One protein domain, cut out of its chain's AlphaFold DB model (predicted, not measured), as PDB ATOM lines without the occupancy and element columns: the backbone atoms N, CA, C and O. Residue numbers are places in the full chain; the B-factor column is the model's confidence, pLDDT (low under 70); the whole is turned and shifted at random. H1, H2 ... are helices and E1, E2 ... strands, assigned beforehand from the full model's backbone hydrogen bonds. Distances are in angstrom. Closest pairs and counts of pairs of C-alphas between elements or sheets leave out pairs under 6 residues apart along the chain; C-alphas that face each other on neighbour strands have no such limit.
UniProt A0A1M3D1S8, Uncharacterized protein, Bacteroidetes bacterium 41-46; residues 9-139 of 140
ATOM      1  N   HIS A   9      95.548 167.555 265.367       88.06
ATOM      2  CA  HIS A   9      96.896 167.252 264.921       88.06
ATOM      3  C   HIS A   9      97.140 165.743 264.904       88.06
ATOM      4  O   HIS A   9      96.977 165.056 265.924       88.06
ATOM      5  N   LEU A  10      97.569 165.223 263.758       87.50
ATOM      6  CA  LEU A  10      97.907 163.819 263.552       87.50
ATOM      7  C   LEU A  10      99.343 163.720 263.056       87.50
ATOM      8  O   LEU A  10      99.683 164.305 262.034       87.50
ATOM      9  N   VAL A  11     100.169 162.943 263.753       87.69
ATOM     10  CA  VAL A  11     101.489 162.552 263.256       87.69
ATOM     11  C   VAL A  11     101.454 161.080 262.902       87.69
ATOM     12  O   VAL A  11     100.982 160.259 263.693       87.69
ATOM     13  N   TYR A  12     101.946 160.750 261.718       85.19
ATOM     14  CA  TYR A  12     102.091 159.369 261.288       85.19
ATOM     15  C   TYR A  12     103.393 159.176 260.526       85.19
ATOM     16  O   TYR A  12     103.974 160.105 259.965       85.19
ATOM     17  N   GLN A  13     103.854 157.934 260.552       82.75
ATOM     18  CA  GLN A  13     105.065 157.479 259.898       82.75
ATOM     19  C   GLN A  13     104.667 156.571 258.748       82.75
ATOM     20  O   GLN A  13     103.814 155.697 258.912       82.75
ATOM     21  N   THR A  14     105.307 156.748 257.602       78.38
ATOM     22  CA  THR A  14     105.191 155.815 256.489       78.38
ATOM     23  C   THR A  14     106.529 155.115 256.274       78.38
ATOM     24  O   THR A  14     107.600 155.712 256.407       78.38
ATOM     25  N   ARG A  15     106.449 153.814 255.981       72.00
ATOM     26  CA  ARG A  15     107.579 152.937 255.641       72.00
ATOM     27  C   ARG A  15     107.355 152.394 254.238       72.00
ATOM     28  O   ARG A  15     107.062 151.220 254.053       72.00
ATOM     29  N   LEU A  16     107.329 153.307 253.272       66.62
ATOM     30  CA  LEU A  16     106.924 153.006 251.897       66.62
ATOM     31  C   LEU A  16     108.114 152.840 250.947       66.62
ATOM     32  O   LEU A  16     107.894 152.731 249.746       66.62
ATOM     33  N   ASP A  17     109.353 152.830 251.455       71.88
ATOM     34  CA  ASP A  17     110.537 152.587 250.629       71.88
ATOM     35  C   ASP A  17     110.931 151.096 250.682       71.88
ATOM     36  O   ASP A  17     111.468 150.640 251.693       71.88
ATOM     37  N   PRO A  18     110.665 150.308 249.623       73.56
ATOM     38  CA  PRO A  18     111.050 148.899 249.581       73.56
ATOM     39  C   PRO A  18     112.567 148.695 249.440       73.56
ATOM     40  O   PRO A  18     113.043 147.584 249.667       73.56
ATOM     41  N   GLY A  19     113.325 149.730 249.056       80.12
ATOM     42  CA  GLY A  19     114.783 149.681 248.943       80.12
ATOM     43  C   GLY A  19     115.511 149.939 250.262       80.12
ATOM     44  O   GLY A  19     116.686 149.598 250.382       80.12
ATOM     45  N   ASP A  20     114.826 150.511 251.257       75.06
ATOM     46  CA  ASP A  20     115.385 150.780 252.579       75.06
ATOM     47  C   ASP A  20     114.300 150.718 253.665       75.06
ATOM     48  O   ASP A  20     113.573 151.679 253.919       75.06
ATOM     49  N   GLN A  21     114.238 149.579 254.362       70.12
ATOM     50  CA  GLN A  21     113.285 149.339 255.453       70.12
ATOM     51  C   GLN A  21     113.431 150.305 256.644       70.12
ATOM     52  O   GLN A  21     112.535 150.373 257.490       70.12
ATOM     53  N   TRP A  22     114.553 151.026 256.739       71.12
ATOM     54  CA  TRP A  22     114.841 151.967 257.822       71.12
ATOM     55  C   TRP A  22     114.472 153.406 257.469       71.12
ATOM     56  O   TRP A  22     114.387 154.254 258.362       71.12
ATOM     57  N   LYS A  23     114.216 153.685 256.189       74.19
ATOM     58  CA  LYS A  23     113.874 155.022 255.723       74.19
ATOM     59  C   LYS A  23     112.438 155.364 256.094       74.19
ATOM     60  O   LYS A  23     111.466 154.858 255.532       74.19
ATOM     61  N   ASN A  24     112.322 156.282 257.043       76.50
ATOM     62  CA  ASN A  24     111.048 156.746 257.566       76.50
ATOM     63  C   ASN A  24     110.710 158.126 257.007       76.50
ATOM     64  O   ASN A  24     111.526 159.046 257.069       76.50
ATOM     65  N   ALA A  25     109.481 158.282 256.516       79.06
ATOM     66  CA  ALA A  25     108.897 159.592 256.261       79.06
ATOM     67  C   ALA A  25     107.847 159.889 257.332       79.06
ATOM     68  O   ALA A  25     107.014 159.038 257.653       79.06
ATOM     69  N   PHE A  26     107.893 161.096 257.889       83.81
ATOM     70  CA  PHE A  26     106.923 161.553 258.872       83.81
ATOM     71  C   PHE A  26     106.012 162.601 258.239       83.81
ATOM     72  O   PHE A  26     106.427 163.427 257.426       83.81
ATOM     73  N   TYR A  27     104.748 162.576 258.631       85.00
ATOM     74  CA  TYR A  27     103.742 163.512 258.157       85.00
ATOM     75  C   TYR A  27     103.003 164.078 259.352       85.00
ATOM     76  O   TYR A  27     102.697 163.350 260.298       85.00
ATOM     77  N   HIS A  28     102.722 165.373 259.288       88.50
ATOM     78  CA  HIS A  28     101.857 166.061 260.225       88.50
ATOM     79  C   HIS A  28     100.636 166.587 259.477       88.50
ATOM     80  O   HIS A  28     100.747 167.516 258.672       88.50
ATOM     81  N   ASP A  29      99.480 166.004 259.769       88.62
ATOM     82  CA  ASP A  29      98.202 166.517 259.305       88.62
ATOM     83  C   ASP A  29      97.561 167.390 260.373       88.62
ATOM     84  O   ASP A  29      97.565 167.051 261.559       88.62
ATOM     85  N   ILE A  30      96.944 168.475 259.922       89.25
ATOM     86  CA  ILE A  30      96.067 169.314 260.731       89.25
ATOM     87  C   ILE A  30      94.672 169.219 260.126       89.25
ATOM     88  O   ILE A  30      94.486 169.497 258.940       89.25
ATOM     89  N   ILE A  31      93.698 168.812 260.934       90.50
ATOM     90  CA  ILE A  31      92.287 168.765 260.566       90.50
ATOM     91  C   ILE A  31      91.577 169.912 261.277       90.50
ATOM     92  O   ILE A  31      91.575 169.989 262.504       90.50
ATOM     93  N   SER A  32      90.956 170.790 260.498       89.69
ATOM     94  CA  SER A  32      90.175 171.927 260.985       89.69
ATOM     95  C   SER A  32      88.884 172.003 260.185       89.69
ATOM     96  O   SER A  32      88.927 172.044 258.958       89.69
ATOM     97  N   SER A  33      87.732 172.010 260.858       84.56
ATOM     98  CA  SER A  33      86.413 172.094 260.204       84.56
ATOM     99  C   SER A  33      86.209 171.067 259.074       84.56
ATOM    100  O   SER A  33      85.639 171.378 258.034       84.56
ATOM    101  N   GLY A  34      86.727 169.846 259.252       80.19
ATOM    102  CA  GLY A  34      86.656 168.770 258.254       80.19
ATOM    103  C   GLY A  34      87.674 168.861 257.108       80.19
ATOM    104  O   GLY A  34      87.766 167.930 256.313       80.19
ATOM    105  N   ILE A  35      88.473 169.928 257.032       80.56
ATOM    106  CA  ILE A  35      89.530 170.097 256.028       80.56
ATOM    107  C   ILE A  35      90.847 169.575 256.598       80.56
ATOM    108  O   ILE A  35      91.258 169.983 257.683       80.56
ATOM    109  N   LYS A  36      91.516 168.694 255.847       86.62
ATOM    110  CA  LYS A  36      92.844 168.159 256.164       86.62
ATOM    111  C   LYS A  36      93.921 168.918 255.389       86.62
ATOM    112  O   LYS A  36      93.874 168.985 254.163       86.62
ATOM    113  N   THR A  37      94.931 169.410 256.096       82.19
ATOM    114  CA  THR A  37      96.168 169.948 255.515       82.19
ATOM    115  C   THR A  37      97.337 169.067 255.924       82.19
ATOM    116  O   THR A  37      97.594 168.917 257.117       82.19
ATOM    117  N   SER A  38      98.042 168.498 254.945       79.06
ATOM    118  CA  SER A  38      99.191 167.616 255.166       79.06
ATOM    119  C   SER A  38     100.501 168.354 254.950       79.06
ATOM    120  O   SER A  38     100.735 168.891 253.870       79.06
ATOM    121  N   ASN A  39     101.384 168.309 255.942       76.44
ATOM    122  CA  ASN A  39     102.750 168.795 255.822       76.44
ATOM    123  C   ASN A  39     103.719 167.632 256.031       76.44
ATOM    124  O   ASN A  39     103.690 166.964 257.070       76.44
ATOM    125  N   ALA A  40     104.588 167.388 255.049       70.81
ATOM    126  CA  ALA A  40     105.726 166.506 255.261       70.81
ATOM    127  C   ALA A  40     106.605 167.103 256.369       70.81
ATOM    128  O   ALA A  40     106.870 168.306 256.383       70.81
ATOM    129  N   THR A  41     107.050 166.268 257.299       71.19
ATOM    130  CA  THR A  41     108.019 166.661 258.319       71.19
ATOM    131  C   THR A  41     109.171 165.668 258.314       71.19
ATOM    132  O   THR A  41     108.997 164.476 258.071       71.19
ATOM    133  N   SER A  42     110.385 166.156 258.516       70.06
ATOM    134  CA  SER A  42     111.573 165.309 258.574       70.06
ATOM    135  C   SER A  42     111.866 164.918 260.014       70.06
ATOM    136  O   SER A  42     111.650 165.708 260.934       70.06
ATOM    137  N   GLY A  43     112.365 163.700 260.224       73.06
ATOM    138  CA  GLY A  43     112.999 163.319 261.487       73.06
ATOM    139  C   GLY A  43     114.398 163.942 261.628       73.06
ATOM    140  O   GLY A  43     114.921 164.524 260.673       73.06
ATOM    141  N   PRO A  44     115.034 163.828 262.804       68.50
ATOM    142  CA  PRO A  44     116.431 164.190 262.982       68.50
ATOM    143  C   PRO A  44     117.324 163.199 262.212       68.50
ATOM    144  O   PRO A  44     117.467 162.037 262.596       68.50
ATOM    145  N   GLY A  45     117.938 163.667 261.122       64.44
ATOM    146  CA  GLY A  45     118.819 162.859 260.268       64.44
ATOM    147  C   GLY A  45     118.099 161.723 259.524       64.44
ATOM    148  O   GLY A  45     116.875 161.705 259.422       64.44
ATOM    149  N   ASN A  46     118.867 160.754 259.011       58.09
ATOM    150  CA  ASN A  46     118.343 159.647 258.191       58.09
ATOM    151  C   ASN A  46     117.767 158.465 259.003       58.09
ATOM    152  O   ASN A  46     117.228 157.542 258.407       58.09
ATOM    153  N   ASN A  47     117.843 158.492 260.344       62.25
ATOM    154  CA  ASN A  47     117.563 157.327 261.207       62.25
ATOM    155  C   ASN A  47     116.496 157.592 262.294       62.25
ATOM    156  O   ASN A  47     116.442 156.884 263.306       62.25
ATOM    157  N   GLY A  48     115.661 158.625 262.130       63.81
ATOM    158  CA  GLY A  48     114.530 158.870 263.032       63.81
ATOM    159  C   GLY A  48     113.591 157.661 263.037       63.81
ATOM    160  O   GLY A  48     113.071 157.283 261.992       63.81
ATOM    161  N   SER A  49     113.409 157.031 264.195       73.94
ATOM    162  CA  SER A  49     112.689 155.764 264.360       73.94
ATOM    163  C   SER A  49     111.222 155.973 264.729       73.94
ATOM    164  O   SER A  49     110.363 155.284 264.180       73.94
ATOM    165  N   TRP A  50     110.935 156.941 265.609       86.38
ATOM    166  CA  TRP A  50     109.583 157.249 266.087       86.38
ATOM    167  C   TRP A  50     109.383 158.746 266.299       86.38
ATOM    168  O   TRP A  50     110.317 159.454 266.665       86.38
ATOM    169  N   MET A  51     108.148 159.223 266.131       89.12
ATOM    170  CA  MET A  51     107.759 160.610 266.391       89.12
ATOM    171  C   MET A  51     106.425 160.669 267.140       89.12
ATOM    172  O   MET A  51     105.490 159.930 266.826       89.12
ATOM    173  N   ARG A  52     106.332 161.563 268.126       89.94
ATOM    174  CA  ARG A  52     105.131 161.864 268.911       89.94
ATOM    175  C   ARG A  52     104.936 163.376 268.994       89.94
ATOM    176  O   ARG A  52     105.911 164.123 269.038       89.94
ATOM    177  N   LEU A  53     103.680 163.814 269.038       89.69
ATOM    178  CA  LEU A  53     103.335 165.202 269.346       89.69
ATOM    179  C   LEU A  53     103.138 165.350 270.850       89.69
ATOM    180  O   LEU A  53     102.456 164.525 271.461       89.69
ATOM    181  N   VAL A  54     103.705 166.408 271.417       89.00
ATOM    182  CA  VAL A  54     103.546 166.790 272.824       89.00
ATOM    183  C   VAL A  54     103.142 168.260 272.905       89.00
ATOM    184  O   VAL A  54     103.501 169.049 272.034       89.00
ATOM    185  N   GLU A  55     102.378 168.617 273.933       84.31
ATOM    186  CA  GLU A  55     101.896 169.983 274.154       84.31
ATOM    187  C   GLU A  55     102.510 170.542 275.441       84.31
ATOM    188  O   GLU A  55     102.488 169.886 276.489       84.31
ATOM    189  N   ALA A  56     103.042 171.759 275.368       84.50
ATOM    190  CA  ALA A  56     103.543 172.503 276.518       84.50
ATOM    191  C   ALA A  56     103.330 174.003 276.283       84.50
ATOM    192  O   ALA A  56     103.618 174.495 275.198       84.50
ATOM    193  N   GLY A  57     102.782 174.721 277.266       80.00
ATOM    194  CA  GLY A  57     102.553 176.168 277.143       80.00
ATOM    195  C   GLY A  57     101.600 176.577 276.007       80.00
ATOM    196  O   GLY A  57     101.687 177.694 275.516       80.00
ATOM    197  N   GLY A  58     100.716 175.677 275.552       80.50
ATOM    198  CA  GLY A  58      99.847 175.898 274.387       80.50
ATOM    199  C   GLY A  58     100.544 175.753 273.029       80.50
ATOM    200  O   GLY A  58      99.906 175.955 271.998       80.50
ATOM    201  N   GLU A  59     101.821 175.372 273.023       86.38
ATOM    202  CA  GLU A  59     102.626 175.115 271.832       86.38
ATOM    203  C   GLU A  59     102.752 173.612 271.561       86.38
ATOM    204  O   GLU A  59     102.744 172.781 272.477       86.38
ATOM    205  N   ILE A  60     102.921 173.261 270.283       87.44
ATOM    206  CA  ILE A  60     103.127 171.877 269.840       87.44
ATOM    207  C   ILE A  60     104.609 171.613 269.620       87.44
ATOM    208  O   ILE A  60     105.290 172.315 268.869       87.44
ATOM    209  N   PHE A  61     105.083 170.519 270.200       90.50
ATOM    210  CA  PHE A  61     106.432 170.019 270.022       90.50
ATOM    211  C   PHE A  61     106.421 168.611 269.428       90.50
ATOM    212  O   PHE A  61     105.495 167.820 269.611       90.50
ATOM    213  N   TYR A  62     107.504 168.295 268.733       91.19
ATOM    214  CA  TYR A  62     107.777 167.011 268.115       91.19
ATOM    215  C   TYR A  62     108.841 166.313 268.943       91.19
ATOM    216  O   TYR A  62     110.005 166.708 268.914       91.19
ATOM    217  N   LEU A  63     108.443 165.276 269.671       92.75
ATOM    218  CA  LEU A  63     109.369 164.386 270.351       92.75
ATOM    219  C   LEU A  63     109.723 163.251 269.393       92.75
ATOM    220  O   LEU A  63     108.846 162.505 268.959       92.75
ATOM    221  N   CYS A  64     110.996 163.128 269.038       91.69
ATOM    222  CA  CYS A  64     111.457 162.156 268.059       91.69
ATOM    223  C   CYS A  64     112.608 161.325 268.619       91.69
ATOM    224  O   CYS A  64     113.577 161.880 269.132       91.69
ATOM    225  N   SER A  65     112.514 160.001 268.510       90.19
ATOM    226  CA  SER A  65     113.630 159.112 268.825       90.19
ATOM    227  C   SER A  65     114.380 158.711 267.559       90.19
ATOM    228  O   SER A  65     113.786 158.459 266.510       90.19
ATOM    229  N   ALA A  66     115.700 158.631 267.667       87.56
ATOM    230  CA  ALA A  66     116.548 157.783 266.840       87.56
ATOM    231  C   ALA A  66     116.959 156.558 267.675       87.56
ATOM    232  O   ALA A  66     116.665 156.518 268.870       87.56
ATOM    233  N   TRP A  67     117.646 155.587 267.062       85.81
ATOM    234  CA  TRP A  67     117.985 154.300 267.689       85.81
ATOM    235  C   TRP A  67     118.394 154.405 269.166       85.81
ATOM    236  O   TRP A  67     117.847 153.672 269.981       85.81
ATOM    237  N   ASP A  68     119.288 155.341 269.496       87.75
ATOM    238  CA  ASP A  68     119.893 155.546 270.818       87.75
ATOM    239  C   ASP A  68     119.751 156.985 271.363       87.75
ATOM    240  O   ASP A  68     120.405 157.345 272.341       87.75
ATOM    241  N   LYS A  69     118.956 157.849 270.717       92.19
ATOM    242  CA  LYS A  69     118.901 159.294 271.024       92.19
ATOM    243  C   LYS A  69     117.475 159.816 271.018       92.19
ATOM    244  O   LYS A  69     116.668 159.407 270.189       92.19
ATOM    245  N   LEU A  70     117.207 160.798 271.873       93.62
ATOM    246  CA  LEU A  70     115.937 161.513 271.918       93.62
ATOM    247  C   LEU A  70     116.132 162.975 271.519       93.62
ATOM    248  O   LEU A  70     117.097 163.624 271.929       93.62
ATOM    249  N   TYR A  71     115.207 163.489 270.723       93.81
ATOM    250  CA  TYR A  71     115.204 164.854 270.224       93.81
ATOM    251  C   TYR A  71     113.849 165.496 270.460       93.81
ATOM    252  O   TYR A  71     112.817 164.827 270.403       93.81
ATOM    253  N   ILE A  72     113.853 166.810 270.644       93.44
ATOM    254  CA  ILE A  72     112.648 167.626 270.669       93.44
ATOM    255  C   ILE A  72     112.772 168.784 269.684       93.44
ATOM    256  O   ILE A  72     113.861 169.311 269.465       93.44
ATOM    257  N   LYS A  73     111.660 169.161 269.064       92.06
ATOM    258  CA  LYS A  73     111.572 170.280 268.126       92.06
ATOM    259  C   LYS A  73     110.292 171.065 268.385       92.06
ATOM    260  O   LYS A  73     109.233 170.458 268.512       92.06
ATOM    261  N   LYS A  74     110.379 172.394 268.448       91.19
ATOM    262  CA  LYS A  74     109.228 173.288 268.629       91.19
ATOM    263  C   LYS A  74     108.605 173.633 267.279       91.19
ATOM    264  O   LYS A  74     109.280 174.152 266.395       91.19
ATOM    265  N   GLY A  75     107.324 173.324 267.094       86.50
ATOM    266  CA  GLY A  75     106.619 173.587 265.840       86.50
ATOM    267  C   GLY A  75     107.211 172.878 264.608       86.50
ATOM    268  O   GLY A  75     108.224 172.178 264.655       86.50
ATOM    269  N   ALA A  76     106.542 173.019 263.462       81.75
ATOM    270  CA  ALA A  76     106.933 172.315 262.236       81.75
ATOM    271  C   ALA A  76     108.258 172.826 261.641       81.75
ATOM    272  O   ALA A  76     108.955 172.074 260.960       81.75
ATOM    273  N   ASN A  77     108.633 174.073 261.939       83.06
ATOM    274  CA  ASN A  77     109.796 174.752 261.362       83.06
ATOM    275  C   ASN A  77     110.976 174.901 262.334       83.06
ATOM    276  O   ASN A  77     112.043 175.334 261.907       83.06
ATOM    277  N   GLY A  78     110.814 174.530 263.608       86.50
ATOM    278  CA  GLY A  78     111.895 174.616 264.588       86.50
ATOM    279  C   GLY A  78     113.046 173.652 264.307       86.50
ATOM    280  O   GLY A  78     112.975 172.760 263.445       86.50
ATOM    281  N   LYS A  79     114.121 173.813 265.075       89.88
ATOM    282  CA  LYS A  79     115.294 172.934 265.010       89.88
ATOM    283  C   LYS A  79     115.125 171.749 265.958       89.88
ATOM    284  O   LYS A  79     114.500 171.858 267.008       89.88
ATOM    285  N   TYR A  80     115.707 170.608 265.592       90.81
ATOM    286  CA  TYR A  80     115.826 169.487 266.520       90.81
ATOM    287  C   TYR A  80     116.931 169.763 267.531       90.81
ATOM    288  O   TYR A  80     118.090 169.942 267.162       90.81
ATOM    289  N   VAL A  81     116.568 169.725 268.806       92.75
ATOM    290  CA  VAL A  81     117.488 169.778 269.937       92.75
ATOM    291  C   VAL A  81     117.592 168.381 270.528       92.75
ATOM    292  O   VAL A  81     116.582 167.745 270.832       92.75
ATOM    293  N   LYS A  82     118.821 167.875 270.653       93.69
ATOM    294  CA  LYS A  82     119.083 166.590 271.305       93.69
ATOM    295  C   LYS A  82     118.888 166.754 272.811       93.69
ATOM    296  O   LYS A  82     119.471 167.656 273.404       93.69
ATOM    297  N   LEU A  83     118.108 165.864 273.411       93.44
ATOM    298  CA  LEU A  83     117.929 165.803 274.855       93.44
ATOM    299  C   LEU A  83     119.056 164.989 275.499       93.44
ATOM    300  O   LEU A  83     119.511 163.988 274.938       93.44
ATOM    301  N   ASP A  84     119.487 165.420 276.682       93.25
ATOM    302  CA  ASP A  84     120.447 164.684 277.501       93.25
ATOM    303  C   ASP A  84     119.705 163.645 278.350       93.25
ATOM    304  O   ASP A  84     119.190 163.934 279.428       93.25
ATOM    305  N   VAL A  85     119.552 162.445 277.793       93.88
ATOM    306  CA  VAL A  85     118.847 161.320 278.416       93.88
ATOM    307  C   VAL A  85     119.662 160.036 278.259       93.88
ATOM    308  O   VAL A  85     120.450 159.928 277.313       93.88
ATOM    309  N   PRO A  86     119.468 159.034 279.137       93.69
ATOM    310  CA  PRO A  86     120.119 157.740 278.985       93.69
ATOM    311  C   PRO A  86     119.832 157.102 277.621       93.69
ATOM    312  O   PRO A  86     118.708 157.148 277.117       93.69
ATOM    313  N   ALA A  87     120.841 156.457 277.042       91.56
ATOM    314  CA  ALA A  87     120.659 155.688 275.819       91.56
ATOM    315  C   ALA A  87     119.824 154.422 276.083       91.56
ATOM    316  O   ALA A  87     119.925 153.788 277.138       91.56
ATOM    317  N   VAL A  88     119.014 154.056 275.091       91.56
ATOM    318  CA  VAL A  88     118.167 152.859 275.060       91.56
ATOM    319  C   VAL A  88     118.326 152.217 273.689       91.56
ATOM    320  O   VAL A  88     118.299 152.936 272.697       91.56
ATOM    321  N   ASP A  89     118.453 150.893 273.618       89.94
ATOM    322  CA  ASP A  89     118.595 150.192 272.339       89.94
ATOM    323  C   ASP A  89     117.262 150.120 271.583       89.94
ATOM    324  O   ASP A  89     116.297 149.486 272.022       89.94
ATOM    325  N   GLY A  90     117.203 150.767 270.417       87.00
ATOM    326  CA  GLY A  90     116.002 150.801 269.583       87.00
ATOM    327  C   GLY A  90     114.860 151.576 270.240       87.00
ATOM    328  O   GLY A  90     113.737 151.082 270.304       87.00
ATOM    329  N   MET A  91     115.153 152.767 270.765       90.94
ATOM    330  CA  MET A  91     114.268 153.559 271.621       90.94
ATOM    331  C   MET A  91     112.835 153.727 271.075       90.94
ATOM    332  O   MET A  91     112.597 154.438 270.091       90.94
ATOM    333  N   TYR A  92     111.866 153.151 271.791       90.06
ATOM    334  CA  TYR A  92     110.430 153.362 271.598       90.06
ATOM    335  C   TYR A  92     109.878 154.274 272.698       90.06
ATOM    336  O   TYR A  92     110.129 154.043 273.880       90.06
ATOM    337  N   ILE A  93     109.114 155.304 272.326       91.56
ATOM    338  CA  ILE A  93     108.671 156.349 273.259       91.56
ATOM    339  C   ILE A  93     107.153 156.385 273.453       91.56
ATOM    340  O   ILE A  93     106.367 156.359 272.494       91.56
ATOM    341  N   TYR A  94     106.761 156.539 274.716       90.00
ATOM    342  CA  TYR A  94     105.423 156.933 275.138       90.00
ATOM    343  C   TYR A  94     105.506 158.221 275.945       90.00
ATOM    344  O   TYR A  94     106.427 158.407 276.735       90.00
ATOM    345  N   THR A  95     104.535 159.102 275.746       89.19
ATOM    346  CA  THR A  95     104.471 160.398 276.419       89.19
ATOM    347  C   THR A  95     103.171 160.511 277.185       89.19
ATOM    348  O   THR A  95     102.123 160.075 276.695       89.19
ATOM    349  N   SER A  96     103.224 161.126 278.362       80.44
ATOM    350  CA  SER A  96     102.017 161.524 279.068       80.44
ATOM    351  C   SER A  96     101.286 162.611 278.268       80.44
ATOM    352  O   SER A  96     101.892 163.412 277.553       80.44
ATOM    353  N   ALA A  97      99.957 162.572 278.288       69.62
ATOM    354  CA  ALA A  97      99.113 163.484 277.531       69.62
ATOM    355  C   ALA A  97      97.899 163.854 278.371       69.62
ATOM    356  O   ALA A  97      97.400 163.036 279.144       69.62
ATOM    357  N   THR A  98      97.357 165.050 278.158       67.69
ATOM    358  CA  THR A  98      96.185 165.539 278.896       67.69
ATOM    359  C   THR A  98      94.993 164.584 278.771       67.69
ATOM    360  O   THR A  98      94.320 164.278 279.750       67.69
ATOM    361  N   ARG A  99      94.776 164.012 277.574       64.19
ATOM    362  CA  ARG A  99      93.743 162.982 277.339       64.19
ATOM    363  C   ARG A  99      94.066 161.615 277.968       64.19
ATOM    364  O   ARG A  99      93.165 160.798 278.097       64.19
ATOM    365  N   GLY A 100      95.319 161.369 278.345       59.50
ATOM    366  CA  GLY A 100      95.777 160.167 279.050       59.50
ATOM    367  C   GLY A 100      95.728 160.283 280.579       59.50
ATOM    368  O   GLY A 100      96.235 159.394 281.254       59.50
ATOM    369  N   GLY A 101      95.144 161.360 281.120       59.78
ATOM    370  CA  GLY A 101      94.967 161.566 282.562       59.78
ATOM    371  C   GLY A 101      95.950 162.550 283.203       59.78
ATOM    372  O   GLY A 101      95.839 162.823 284.395       59.78
ATOM    373  N   THR A 102      96.883 163.123 282.439       75.56
ATOM    374  CA  THR A 102      97.774 164.176 282.945       75.56
ATOM    375  C   THR A 102      96.997 165.475 283.153       75.56
ATOM    376  O   THR A 102      96.332 165.964 282.239       75.56
ATOM    377  N   GLY A 103      97.077 166.061 284.347       73.69
ATOM    378  CA  GLY A 103      96.421 167.338 284.633       73.69
ATOM    379  C   GLY A 103      96.956 168.468 283.746       73.69
ATOM    380  O   GLY A 103      98.149 168.528 283.458       73.69
ATOM    381  N   ARG A 104      96.092 169.413 283.345       73.62
ATOM    382  CA  ARG A 104      96.512 170.599 282.564       73.62
ATOM    383  C   ARG A 104      97.607 171.415 283.265       73.62
ATOM    384  O   ARG A 104      98.472 171.957 282.592       73.62
ATOM    385  N   GLY A 105      97.576 171.468 284.598       79.44
ATOM    386  CA  GLY A 105      98.578 172.150 285.425       79.44
ATOM    387  C   GLY A 105      99.835 171.330 285.732       79.44
ATOM    388  O   GLY A 105     100.653 171.782 286.525       79.44
ATOM    389  N   GLU A 106      99.996 170.131 285.160       87.38
ATOM    390  CA  GLU A 106     101.207 169.332 285.362       87.38
ATOM    391  C   GLU A 106     102.420 170.061 284.769       87.38
ATOM    392  O   GLU A 106     102.436 170.382 283.576       87.38
ATOM    393  N   ALA A 107     103.436 170.303 285.602       90.62
ATOM    394  CA  ALA A 107     104.631 171.061 285.234       90.62
ATOM    395  C   ALA A 107     105.599 170.256 284.355       90.62
ATOM    396  O   ALA A 107     106.456 170.838 283.686       90.62
ATOM    397  N   TYR A 108     105.460 168.930 284.343       91.19
ATOM    398  CA  TYR A 108     106.356 168.036 283.629       91.19
ATOM    399  C   TYR A 108     105.701 167.404 282.393       91.19
ATOM    400  O   TYR A 108     104.497 167.161 282.325       91.19
ATOM    401  N   LEU A 109     106.524 167.131 281.389       90.31
ATOM    402  CA  LEU A 109     106.262 166.141 280.358       90.31
ATOM    403  C   LEU A 109     106.907 164.833 280.809       90.31
ATOM    404  O   LEU A 109     108.128 164.777 280.973       90.31
ATOM    405  N   ASP A 110     106.105 163.791 280.988       91.62
ATOM    406  CA  ASP A 110     106.610 162.473 281.354       91.62
ATOM    407  C   ASP A 110     106.804 161.610 280.113       91.62
ATOM    408  O   ASP A 110     105.946 161.552 279.227       91.62
ATOM    409  N   ILE A 111     107.939 160.923 280.057       93.31
ATOM    410  CA  ILE A 111     108.367 160.136 278.909       93.31
ATOM    411  C   ILE A 111     108.812 158.768 279.409       93.31
ATOM    412  O   ILE A 111     109.748 158.649 280.198       93.31
ATOM    413  N   LEU A 112     108.162 157.722 278.912       94.56
ATOM    414  CA  LEU A 112     108.616 156.350 279.075       94.56
ATOM    415  C   LEU A 112     109.432 155.958 277.840       94.56
ATOM    416  O   LEU A 112     108.909 155.939 276.723       94.56
ATOM    417  N   MET A 113     110.713 155.659 278.052       95.31
ATOM    418  CA  MET A 113     111.662 155.225 277.029       95.31
ATOM    419  C   MET A 113     111.887 153.720 277.156       95.31
ATOM    420  O   MET A 113     112.449 153.254 278.153       95.31
ATOM    421  N   LEU A 114     111.442 152.966 276.152       94.94
ATOM    422  CA  LEU A 114     111.497 151.508 276.134       94.94
ATOM    423  C   LEU A 114     112.531 150.980 275.141       94.94
ATOM    424  O   LEU A 114     112.673 151.507 274.036       94.94
ATOM    425  N   CYS A 115     113.208 149.902 275.528       93.69
ATOM    426  CA  CYS A 115     114.083 149.135 274.654       93.69
ATOM    427  C   CYS A 115     113.252 148.405 273.600       93.69
ATOM    428  O   CYS A 115     112.498 147.483 273.924       93.69
ATOM    429  N   GLY A 116     113.397 148.823 272.343       89.94
ATOM    430  CA  GLY A 116     112.769 148.180 271.191       89.94
ATOM    431  C   GLY A 116     113.605 147.049 270.593       89.94
ATOM    432  O   GLY A 116     113.101 146.316 269.745       89.94
ATOM    433  N   SER A 117     114.860 146.879 271.022       90.56
ATOM    434  CA  SER A 117     115.693 145.750 270.600       90.56
ATOM    435  C   SER A 117     115.348 144.478 271.376       90.56
ATOM    436  O   SER A 117     115.528 144.413 272.592       90.56
ATOM    437  N   SER A 118     114.895 143.436 270.676       90.94
ATOM    438  CA  SER A 118     114.597 142.133 271.284       90.94
ATOM    439  C   SER A 118     115.852 141.410 271.784       90.94
ATOM    440  O   SER A 118     115.780 140.692 272.778       90.94
ATOM    441  N   SER A 119     117.009 141.630 271.152       94.12
ATOM    442  CA  SER A 119     118.276 140.981 271.519       94.12
ATOM    443  C   SER A 119     118.866 141.471 272.844       94.12
ATOM    444  O   SER A 119     119.731 140.804 273.403       94.12
ATOM    445  N   ALA A 120     118.404 142.614 273.357       93.31
ATOM    446  CA  ALA A 120     118.841 143.152 274.643       93.31
ATOM    447  C   ALA A 120     118.134 142.487 275.841       93.31
ATOM    448  O   ALA A 120     118.581 142.619 276.983       93.31
ATOM    449  N   TYR A 121     117.028 141.776 275.611       93.44
ATOM    450  CA  TYR A 121     116.290 141.095 276.671       93.44
ATOM    451  C   TYR A 121     116.967 139.775 277.077       93.44
ATOM    452  O   TYR A 121     117.564 139.103 276.237       93.44
ATOM    453  N   PRO A 122     116.885 139.387 278.366       94.62
ATOM    454  CA  PRO A 122     116.055 139.979 279.428       94.62
ATOM    455  C   PRO A 122     116.683 141.175 280.164       94.62
ATOM    456  O   PRO A 122     116.024 141.777 281.003       94.62
ATOM    457  N   ASN A 123     117.928 141.546 279.856       95.44
ATOM    458  CA  ASN A 123     118.690 142.550 280.614       95.44
ATOM    459  C   ASN A 123     118.479 143.997 280.129       95.44
ATOM    460  O   ASN A 123     119.223 144.903 280.514       95.44
ATOM    461  N   ALA A 124     117.489 144.212 279.264       94.69
ATOM    462  CA  ALA A 124     117.202 145.501 278.663       94.69
ATOM    463  C   ALA A 124     116.854 146.551 279.728       94.69
ATOM    464  O   ALA A 124     116.127 146.283 280.687       94.69
ATOM    465  N   LYS A 125     117.347 147.777 279.532       94.62
ATOM    466  CA  LYS A 125     117.037 148.914 280.401       94.62
ATOM    467  C   LYS A 125     115.941 149.767 279.778       94.62
ATOM    468  O   LYS A 125     116.005 150.115 278.603       94.62
ATOM    469  N   ASN A 126     114.973 150.131 280.606       95.62
ATOM    470  CA  ASN A 126     113.913 151.074 280.286       95.62
ATOM    471  C   ASN A 126     114.012 152.238 281.270       95.62
ATOM    472  O   ASN A 126     114.408 152.037 282.420       95.62
ATOM    473  N   TYR A 127     113.645 153.437 280.839       96.50
ATOM    474  CA  TYR A 127     113.747 154.626 281.680       96.50
ATOM    475  C   TYR A 127     112.454 155.417 281.667       96.50
ATOM    476  O   TYR A 127     111.765 155.513 280.653       96.50
ATOM    477  N   TYR A 128     112.170 156.029 282.806       95.25
ATOM    478  CA  TYR A 128     111.156 157.052 282.944       95.25
ATOM    479  C   TYR A 128     111.864 158.392 283.142       95.25
ATOM    480  O   TYR A 128     112.675 158.543 284.057       95.25
ATOM    481  N   VAL A 129     111.593 159.336 282.248       94.12
ATOM    482  CA  VAL A 129     112.216 160.660 282.205       94.12
ATOM    483  C   VAL A 129     111.128 161.711 282.352       94.12
ATOM    484  O   VAL A 129     110.046 161.579 281.784       94.12
ATOM    485  N   ARG A 130     111.424 162.775 283.098       93.25
ATOM    486  CA  ARG A 130     110.542 163.932 283.247       93.25
ATOM    487  C   ARG A 130     111.271 165.176 282.771       93.25
ATOM    488  O   ARG A 130     112.411 165.398 283.167       93.25
ATOM    489  N   ILE A 131     110.613 165.978 281.945       91.69
ATOM    490  CA  ILE A 131     111.148 167.245 281.437       91.69
ATOM    491  C   ILE A 131     110.248 168.371 281.924       91.69
ATOM    492  O   ILE A 131     109.032 168.279 281.783       91.69
ATOM    493  N   LEU A 132     110.824 169.434 282.480       92.25
ATOM    494  CA  LEU A 132     110.062 170.629 282.831       92.25
ATOM    495  C   LEU A 132     109.523 171.292 281.562       92.25
ATOM    496  O   LEU A 132     110.283 171.635 280.657       92.25
ATOM    497  N   LYS A 133     108.212 171.531 281.501       90.19
ATOM    498  CA  LYS A 133     107.583 172.206 280.353       90.19
ATOM    499  C   LYS A 133     108.131 173.619 280.143       90.19
ATOM    500  O   LYS A 133     108.328 174.023 279.002       90.19
ATOM    501  N   SER A 134     108.488 174.312 281.226       91.31
ATOM    502  CA  SER A 134     109.140 175.626 281.173       91.31
ATOM    503  C   SER A 134     110.499 175.610 280.469       91.31
ATOM    504  O   SER A 134     110.949 176.644 279.988       91.31
ATOM    505  N   ASP A 135     111.186 174.464 280.410       91.56
ATOM    506  CA  ASP A 135     112.432 174.346 279.646       91.56
ATOM    507  C   ASP A 135     112.168 174.163 278.150       91.56
ATOM    508  O   ASP A 135     112.960 174.618 277.328       91.56
ATOM    509  N   LEU A 136     111.030 173.567 277.783       89.31
ATOM    510  CA  LEU A 136     110.611 173.428 276.387       89.31
ATOM    511  C   LEU A 136     110.220 174.774 275.776       89.31
ATOM    512  O   LEU A 136     110.510 175.038 274.613       89.31
ATOM    513  N   GLU A 137     109.600 175.651 276.564       84.69
ATOM    514  CA  GLU A 137     109.187 176.987 276.120       84.69
ATOM    515  C   GLU A 137     110.370 177.852 275.657       84.69
ATOM    516  O   GLU A 137     110.203 178.672 274.750       84.69
ATOM    517  N   LYS A 138     111.568 177.601 276.207       88.25
ATOM    518  CA  LYS A 138     112.834 178.276 275.868       88.25
ATOM    519  C   LYS A 138     113.415 177.857 274.514       88.25
ATOM    520  O   LYS A 138     114.389 178.461 274.075       88.25
ATOM    521  N   LEU A 139     112.877 176.814 273.882       87.19
ATOM    522  CA  LEU A 139     113.333 176.362 272.569       87.19
ATOM    523  C   LEU A 139     112.903 177.348 271.471       87.19
ATOM    524  O   LEU A 139     111.792 177.892 271.514       87.19
TER     525      LEU A 139
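Overview. This is residues 9 to 139 of the 140 residues of an uncharacterized protein of Bacteroidetes bacterium 41-46 (UniProt A0A1M3D1S8). Three small, twisted three-stranded sheets are stacked like the blades of a fan, with E4 E5 E6 between E1 E2 E3 and E7 E8 E9. The blades come closest at their first strands, E1, E4 and E7, and are only partly face to face; the short helix H1 packs at one end of E4. The printed part has 131 residues, with nine named strands followed by one named helix; each sheet is antiparallel, in the order E1 E2 E3, E4 E5 E6 or E7 E8 E9, and the class is mostly strand. The whole is compact, with a radius of gyration of the C-alphas of 15.2 A and spans of 45, 38 and 26 A.

Arrangement. E4, residues 48 to 56, E5, residues 59 to 66, and E6, residues 69 to 74, form a meander, each strand the antiparallel neighbour of the one before. N 52 and O 63 of E4 and E5 are 2.8 A apart, and N 64 and O 71 of E5 and E6 are 2.8 A apart, both within hydrogen-bond range. E1, residues 9 to 14, E2, residues 25 to 32, and E3, residues 35 to 41, form a second, strongly twisted meander, with N 12 and O 27 at 3.1 A and N 30 and O 37 at 2.9 A. The closest C-alphas of E1 and E4 are those of Val 11 and Arg 52, 6.8 A apart. E7, residues 92 to 95, E8, residues 108 to 114, and E9, residues 127 to 132, form the third meander, with N 94 and O 112 at 3.0 A and N 111 and O 129 at 2.8 A. The closest C-alphas of E4 and E7 are those of Trp 50 and Tyr 92, 6.8 A apart. The three meanders make a stack of sheets, face to face in turn. H1, residues 133 to 137, is on the sheet E4 E5 E6 at a height of 8.1 A and only grazes the sheet E7 E8 E9. In H1 every O i to N i+4 pair is within hydrogen-bond range.

Along the chain. E1 begins at C-alpha 9, (96.896, 167.252, 264.921). E2 is 22.9 A long, E5 22.8 A and E4 22.1 A; E3 and E8 are 18.9 A each. H1 ends at C-alpha 137, (109.187, 176.987, 276.120).

Size, cuts and confidence. The C-alphas of Ser 33 and Asn 123, the two farthest apart, are 48.3 A apart. The printed part has no cut. The links E6 to E7, E7 to E8 and E8 to E9 are long; in the first, residues 81 to 82 pair antiparallel with residues 71 to 72 of E6. The mean pLDDT of the printed part is 85.0, and residue 16, residues 44 to 48 and residues 97 to 101 are under 70.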